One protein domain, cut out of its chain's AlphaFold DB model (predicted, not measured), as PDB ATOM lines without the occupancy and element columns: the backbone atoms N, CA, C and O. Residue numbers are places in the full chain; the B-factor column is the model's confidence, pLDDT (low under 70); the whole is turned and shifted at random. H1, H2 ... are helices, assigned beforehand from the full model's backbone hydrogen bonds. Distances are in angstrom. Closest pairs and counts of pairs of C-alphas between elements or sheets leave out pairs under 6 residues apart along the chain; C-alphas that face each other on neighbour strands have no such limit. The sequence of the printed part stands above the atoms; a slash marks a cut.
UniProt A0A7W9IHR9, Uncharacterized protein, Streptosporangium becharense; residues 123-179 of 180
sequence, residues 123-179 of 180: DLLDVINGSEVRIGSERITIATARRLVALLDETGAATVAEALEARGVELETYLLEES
ATOM      1  N   ASP A 123      40.192  52.980  64.198       86.56
ATOM      2  CA  ASP A 123      39.968  53.618  65.500       86.56
ATOM      3  C   ASP A 123      41.081  53.315  66.500       86.56
ATOM      4  O   ASP A 123      41.521  54.183  67.255       86.56
ATOM      5  N   LEU A 124      41.537  52.062  66.519       90.69
ATOM      6  CA  LEU A 124      42.622  51.635  67.392       90.69
ATOM      7  C   LEU A 124      43.954  52.268  66.976       90.69
ATOM      8  O   LEU A 124      44.711  52.698  67.846       90.69
ATOM      9  N   LEU A 125      44.227  52.375  65.671       90.00
ATOM     10  CA  LEU A 125      45.411  53.073  65.163       90.00
ATOM     11  C   LEU A 125      45.389  54.561  65.526       90.00
ATOM     12  O   LEU A 125      46.404  55.081  65.981       90.00
ATOM     13  N   ASP A 126      44.242  55.229  65.420       86.81
ATOM     14  CA  ASP A 126      44.091  56.628  65.829       86.81
ATOM     15  C   ASP A 126      44.349  56.821  67.329       86.81
ATOM     16  O   ASP A 126      45.018  57.776  67.737       86.81
ATOM     17  N   VAL A 127      43.867  55.897  68.168       87.06
ATOM     18  CA  VAL A 127      44.152  55.912  69.611       87.06
ATOM     19  C   VAL A 127      45.636  55.721  69.894       87.06
ATOM     20  O   VAL A 127      46.176  56.429  70.750       87.06
ATOM     21  N   ILE A 128      46.292  54.785  69.202       90.31
ATOM     22  CA  ILE A 128      47.733  54.541  69.337       90.31
ATOM     23  C   ILE A 128      48.496  55.803  68.944       90.31
ATOM     24  O   ILE A 128      49.187  56.367  69.788       90.31
ATOM     25  N   ASN A 129      48.275  56.318  67.735       88.81
ATOM     26  CA  ASN A 129      48.948  57.507  67.217       88.81
ATOM     27  C   ASN A 129      48.744  58.720  68.135       88.81
ATOM     28  O   ASN A 129      49.696  59.403  68.510       88.81
ATOM     29  N   GLY A 130      47.506  58.978  68.569       84.25
ATOM     30  CA  GLY A 130      47.208  60.080  69.485       84.25
ATOM     31  C   GLY A 130      47.869  59.917  70.858       84.25
ATOM     32  O   GLY A 130      48.251  60.906  71.492       84.25
ATOM     33  N   SER A 131      48.028  58.679  71.327       87.38
ATOM     34  CA  SER A 131      48.730  58.380  72.577       87.38
ATOM     35  C   SER A 131      50.242  58.529  72.427       87.38
ATOM     36  O   SER A 131      50.871  59.109  73.309       87.38
ATOM     37  N   GLU A 132      50.817  58.079  71.314       90.50
ATOM     38  CA  GLU A 132      52.240  58.227  70.992       90.50
ATOM     39  C   GLU A 132      52.644  59.693  70.861       90.50
ATOM     40  O   GLU A 132      53.642  60.096  71.456       90.50
ATOM     41  N   VAL A 133      51.833  60.517  70.189       87.19
ATOM     42  CA  VAL A 133      52.048  61.971  70.115       87.19
ATOM     43  C   VAL A 133      52.087  62.580  71.514       87.19
ATOM     44  O   VAL A 133      53.014  63.320  71.835       87.19
ATOM     45  N   ARG A 134      51.129  62.225  72.385       83.75
ATOM     46  CA  ARG A 134      51.108  62.715  73.772       83.75
ATOM     47  C   ARG A 134      52.353  62.273  74.540       83.75
ATOM     48  O   ARG A 134      52.960  63.092  75.216       83.75
ATOM     49  N   ILE A 135      52.746  61.005  74.427       89.44
ATOM     50  CA  ILE A 135      53.969  60.480  75.056       89.44
ATOM     51  C   ILE A 135      55.200  61.239  74.548       89.44
ATOM     52  O   ILE A 135      56.071  61.579  75.346       89.44
ATOM     53  N   GLY A 136      55.271  61.524  73.248       89.81
ATOM     54  CA  GLY A 136      56.329  62.328  72.643       89.81
ATOM     55  C   GLY A 136      56.407  63.728  73.249       89.81
ATOM     56  O   GLY A 136      57.474  64.127  73.711       89.81
ATOM     57  N   SER A 137      55.281  64.442  73.330       86.75
ATOM     58  CA  SER A 137      55.220  65.770  73.955       86.75
ATOM     59  C   SER A 137      55.653  65.746  75.423       86.75
ATOM     60  O   SER A 137      56.487  66.554  75.819       86.75
ATOM     61  N   GLU A 138      55.164  64.789  76.213       89.94
ATOM     62  CA  GLU A 138      55.548  64.646  77.626       89.94
ATOM     63  C   GLU A 138      57.047  64.350  77.784       89.94
ATOM     64  O   GLU A 138      57.699  64.882  78.681       89.94
ATOM     65  N   ARG A 139      57.640  63.545  76.891       92.00
ATOM     66  CA  ARG A 139      59.091  63.288  76.888       92.00
ATOM     67  C   ARG A 139      59.899  64.557  76.629       92.00
ATOM     68  O   ARG A 139      60.913  64.746  77.296       92.00
ATOM     69  N   ILE A 140      59.451  65.417  75.713       89.56
ATOM     70  CA  ILE A 140      60.087  66.718  75.452       89.56
ATOM     71  C   ILE A 140      60.006  67.590  76.706       89.56
ATOM     72  O   ILE A 140      61.033  68.071  77.174       89.56
ATOM     73  N   THR A 141      58.822  67.715  77.313       89.69
ATOM     74  CA  THR A 141      58.637  68.476  78.556       89.69
ATOM     75  C   THR A 141      59.548  67.974  79.678       89.69
ATOM     76  O   THR A 141      60.191  68.778  80.351       89.69
ATOM     77  N   ILE A 142      59.659  66.655  79.859       91.62
ATOM     78  CA  ILE A 142      60.554  66.051  80.858       91.62
ATOM     79  C   ILE A 142      62.021  66.372  80.551       91.62
ATOM     80  O   ILE A 142      62.771  66.693  81.470       91.62
ATOM     81  N   ALA A 143      62.448  66.286  79.289       91.12
ATOM     82  CA  ALA A 143      63.817  66.607  78.892       91.12
ATOM     83  C   ALA A 143      64.153  68.083  79.159       91.12
ATOM     84  O   ALA A 143      65.181  68.370  79.767       91.12
ATOM     85  N   THR A 144      63.254  69.002  78.797       92.44
ATOM     86  CA  THR A 144      63.382  70.431  79.110       92.44
ATOM     87  C   THR A 144      63.494  70.655  80.613       92.44
ATOM     88  O   THR A 144      64.430  71.304  81.062       92.44
ATOM     89  N   ALA A 145      62.597  70.069  81.411       94.38
ATOM     90  CA  ALA A 145      62.632  70.221  82.863       94.38
ATOM     91  C   ALA A 145      63.944  69.700  83.473       94.38
ATOM     92  O   ALA A 145      64.508  70.350  84.344       94.38
ATOM     93  N   ARG A 146      64.468  68.565  82.989       95.25
ATOM     94  CA  ARG A 146      65.763  68.026  83.440       95.25
ATOM     95  C   ARG A 146      66.929  68.962  83.143       95.25
ATOM     96  O   ARG A 146      67.776  69.126  84.009       95.25
ATOM     97  N   ARG A 147      66.959  69.582  81.961       92.88
ATOM     98  CA  ARG A 147      67.987  70.579  81.616       92.88
ATOM     99  C   ARG A 147      67.917  71.794  82.529       92.88
ATOM    100  O   ARG A 147      68.927  72.223  83.061       92.88
ATOM    101  N   LEU A 148      66.712  72.302  82.780       95.75
ATOM    102  CA  LEU A 148      66.533  73.429  83.694       95.75
ATOM    103  C   LEU A 148      66.949  73.085  85.128       95.75
ATOM    104  O   LEU A 148      67.504  73.937  85.806       95.75
ATOM    105  N   VAL A 149      66.736  71.846  85.580       96.38
ATOM    106  CA  VAL A 149      67.265  71.379  86.872       96.38
ATOM    107  C   VAL A 149      68.795  71.340  86.863       96.38
ATOM    108  O   VAL A 149      69.398  71.857  87.793       96.38
ATOM    109  N   ALA A 150      69.426  70.821  85.805       94.50
ATOM    110  CA  ALA A 150      70.887  70.818  85.692       94.50
ATOM    111  C   ALA A 150      71.474  72.240  85.735       94.50
ATOM    112  O   ALA A 150      72.440  72.481  86.451       94.50
ATOM    113  N   LEU A 151      70.838  73.204  85.062       95.44
ATOM    114  CA  LEU A 151      71.224  74.615  85.129       95.44
ATOM    115  C   LEU A 151      71.176  75.169  86.564       95.44
ATOM    116  O   LEU A 151      72.079  75.900  86.978       95.44
ATOM    117  N   LEU A 152      70.132  74.834  87.328       97.38
ATOM    118  CA  LEU A 152      70.011  75.234  88.733       97.38
ATOM    119  C   LEU A 152      71.107  74.597  89.589       97.38
ATOM    120  O   LEU A 152      71.741  75.294  90.375       97.38
ATOM    121  N   ASP A 153      71.367  73.306  89.395       96.69
ATOM    122  CA  ASP A 153      72.398  72.573  90.132       96.69
ATOM    123  C   ASP A 153      73.808  73.120  89.833       96.69
ATOM    124  O   ASP A 153      74.634  73.249  90.736       96.69
ATOM    125  N   GLU A 154      74.082  73.496  88.581       95.12
ATOM    126  CA  GLU A 154      75.371  74.047  88.140       95.12
ATOM    127  C   GLU A 154      75.626  75.472  88.643       95.12
ATOM    128  O   GLU A 154      76.772  75.847  88.895       95.12
ATOM    129  N   THR A 155      74.577  76.284  88.762       95.56
ATOM    130  CA  THR A 155      74.682  77.694  89.179       95.56
ATOM    131  C   THR A 155      74.455  77.895  90.675       95.56
ATOM    132  O   THR A 155      74.846  78.927  91.219       95.56
ATOM    133  N   GLY A 156      73.819  76.934  91.350       95.69
ATOM    134  CA  GLY A 156      73.363  77.064  92.733       95.69
ATOM    135  C   GLY A 156      72.219  78.068  92.919       95.69
ATOM    136  O   GLY A 156      71.935  78.459  94.052       95.69
ATOM    137  N   ALA A 157      71.585  78.520  91.833       95.75
ATOM    138  CA  ALA A 157      70.512  79.505  91.876       95.75
ATOM    139  C   ALA A 157      69.199  78.906  92.408       95.75
ATOM    140  O   ALA A 157      68.928  77.714  92.256       95.75
ATOM    141  N   ALA A 158      68.345  79.744  93.004       93.88
ATOM    142  CA  ALA A 158      67.044  79.305  93.508       93.88
ATOM    143  C   ALA A 158      65.985  79.242  92.398       93.88
ATOM    144  O   ALA A 158      65.002  78.505  92.509       93.88
ATOM    145  N   THR A 159      66.172  80.015  91.325       95.81
ATOM    146  CA  THR A 159      65.242  80.087  90.195       95.81
ATOM    147  C   THR A 159      65.956  80.016  88.848       95.81
ATOM    148  O   THR A 159      67.125  80.370  88.714       95.81
ATOM    149  N   VAL A 160      65.231  79.571  87.814       95.00
ATOM    150  CA  VAL A 160      65.777  79.462  86.449       95.00
ATOM    151  C   VAL A 160      66.169  80.836  85.906       95.00
ATOM    152  O   VAL A 160      67.169  80.946  85.210       95.00
ATOM    153  N   ALA A 161      65.409  81.882  86.242       95.19
ATOM    154  CA  ALA A 161      65.703  83.246  85.812       95.19
ATOM    155  C   ALA A 161      67.059  83.730  86.350       95.19
ATOM    156  O   ALA A 161      67.886  84.195  85.575       95.19
ATOM    157  N   GLU A 162      67.314  83.537  87.647       96.38
ATOM    158  CA  GLU A 162      68.606  83.859  88.273       96.38
ATOM    159  C   GLU A 162      69.752  83.040  87.664       96.38
ATOM    160  O   GLU A 162      70.836  83.566  87.427       96.38
ATOM    161  N   ALA A 163      69.518  81.756  87.380       96.19
ATOM    162  CA  ALA A 163      70.525  80.883  86.780       96.19
ATOM    163  C   ALA A 163      70.906  81.312  85.351       96.19
ATOM    164  O   ALA A 163      72.080  81.289  84.979       96.19
ATOM    165  N   LEU A 164      69.912  81.715  84.554       95.88
ATOM    166  CA  LEU A 164      70.098  82.243  83.202       95.88
ATOM    167  C   LEU A 164      70.817  83.595  83.223       95.88
ATOM    168  O   LEU A 164      71.759  83.791  82.459       95.88
ATOM    169  N   GLU A 165      70.440  84.488  84.142       95.50
ATOM    170  CA  GLU A 165      71.119  85.771  84.357       95.50
ATOM    171  C   GLU A 165      72.587  85.563  84.754       95.50
ATOM    172  O   GLU A 165      73.475  86.184  84.173       95.50
ATOM    173  N   ALA A 166      72.866  84.619  85.661       92.44
ATOM    174  CA  ALA A 166      74.226  84.264  86.065       92.44
ATOM    175  C   ALA A 166      75.078  83.728  84.900       92.44
ATOM    176  O   ALA A 166      76.295  83.924  84.885       92.44
ATOM    177  N   ARG A 167      74.455  83.071  83.913       91.88
ATOM    178  CA  ARG A 167      75.115  82.625  82.676       91.88
ATOM    179  C   ARG A 167      75.117  83.660  81.554       91.88
ATOM    180  O   ARG A 167      75.837  83.469  80.579       91.88
ATOM    181  N   GLY A 168      74.346  84.736  81.680       94.69
ATOM    182  CA  GLY A 168      74.186  85.745  80.637       94.69
ATOM    183  C   GLY A 168      73.560  85.202  79.349       94.69
ATOM    184  O   GLY A 168      73.907  85.678  78.269       94.69
ATOM    185  N   VAL A 169      72.679  84.199  79.443       94.19
ATOM    186  CA  VAL A 169      72.005  83.584  78.284       94.19
ATOM    187  C   VAL A 169      70.489  83.627  78.436       94.19
ATOM    188  O   VAL A 169      69.955  83.511  79.534       94.19
ATOM    189  N   GLU A 170      69.785  83.751  77.314       94.44
ATOM    190  CA  GLU A 170      68.326  83.657  77.274       94.44
ATOM    191  C   GLU A 170      67.857  82.197  77.311       94.44
ATOM    192  O   GLU A 170      68.562  81.284  76.870       94.44
ATOM    193  N   LEU A 171      66.628  81.965  77.789       91.81
ATOM    194  CA  LEU A 171      66.061  80.618  77.931       91.81
ATOM    195  C   LEU A 171      66.044  79.840  76.608       91.81
ATOM    196  O   LEU A 171      66.374  78.656  76.579       91.81
ATOM    197  N   GLU A 172      65.635  80.491  75.517       92.12
ATOM    198  CA  GLU A 172      65.566  79.859  74.196       92.12
ATOM    199  C   GLU A 172      66.959  79.441  73.716       92.12
ATOM    200  O   GLU A 172      67.148  78.295  73.312       92.12
ATOM    201  N   THR A 173      67.945  80.330  73.855       90.88
ATOM    202  CA  THR A 173      69.348  80.056  73.531       90.88
ATOM    203  C   THR A 173      69.874  78.866  74.329       90.88
ATOM    204  O   THR A 173      70.355  77.905  73.734       90.88
ATOM    205  N   TYR A 174      69.677  78.857  75.650       91.31
ATOM    206  CA  TYR A 174      70.115  77.756  76.512       91.31
ATOM    207  C   TYR A 174      69.495  76.405  76.115       91.31
ATOM    208  O   TYR A 174      70.178  75.383  76.049       91.31
ATOM    209  N   LEU A 175      68.196  76.378  75.804       89.88
ATOM    210  CA  LEU A 175      67.516  75.143  75.409       89.88
ATOM    211  C   LEU A 175      67.919  74.648  74.007       89.88
ATOM    212  O   LEU A 175      67.824  73.441  73.746       89.88
ATOM    213  N   LEU A 176      68.358  75.546  73.122       85.81
ATOM    214  CA  LEU A 176      68.806  75.225  71.765       85.81
ATOM    215  C   LEU A 176      70.281  74.793  71.709       85.81
ATOM    216  O   LEU A 176      70.586  73.850  70.982       85.81
ATOM    217  N   GLU A 177      71.170  75.415  72.487       73.44
ATOM    218  CA  GLU A 177      72.626  75.186  72.440       73.44
ATOM    219  C   GLU A 177      73.049  73.767  72.856       73.44
ATOM    220  O   GLU A 177      73.947  73.200  72.245       73.44
ATOM    221  N   GLU A 178      72.363  73.135  73.813       58.72
ATOM    222  CA  GLU A 178      72.654  71.750  74.243       58.72
ATOM    223  C   GLU A 178      71.838  70.675  73.492       58.72
ATOM    224  O   GLU A 178      71.726  69.522  73.927       58.72
ATOM    225  N   SER A 179      71.182  71.047  72.389       53.66
ATOM    226  CA  SER A 179      70.487  70.109  71.489       53.66
ATOM    227  C   SER A 179      71.296  69.758  70.232       53.66
ATOM    228  O   SER A 179      70.815  68.955  69.431       53.66
TER     229      SER A 179
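Overview. This is residues 123 to 179 of the 180 residues of an uncharacterized protein of Streptosporangium becharense (UniProt A0A7W9IHR9). One long helix, H1, sticks out as a free arm over residues 123 to 142, and its other end joins two short helices, H2 and H3, in a small compact head. The arm makes most of the length. The 57 printed residues, all helix in class, hold H1, H2 and H3 in that order; the whole is only just extended, close to loose, with a radius of gyration of the C-alphas of 15.7 A and spans of 50 by 19 by 14 A.

Along the chain. H1, residues 123 to 155, runs 48.4 A from C-alpha 123 at (39.968, 53.618, 65.500). H2 is residues 160 to 167, 10.6 A; H3 is residues 171 to 177, 10.1 A, ending at (72.626, 75.186, 72.440).

Arrangement. H1 touches H2 with residues 148 to 155 alone, closest at the C-alphas of Thr 155 and Ala 163, 5.8 A, at a steep tilt of 52 degrees. H3 is close to but not clearly touching H1, closest at the C-alphas of Thr 144 and Leu 175, 7.3 A, about perpendicular at 81 degrees. Every O i to N i+4 pair is within hydrogen-bond range in H1, H2 and H3.

Size, cuts and confidence. The printed part has no cut, and both links are tight. Residues 178 to 179 are under pLDDT 70.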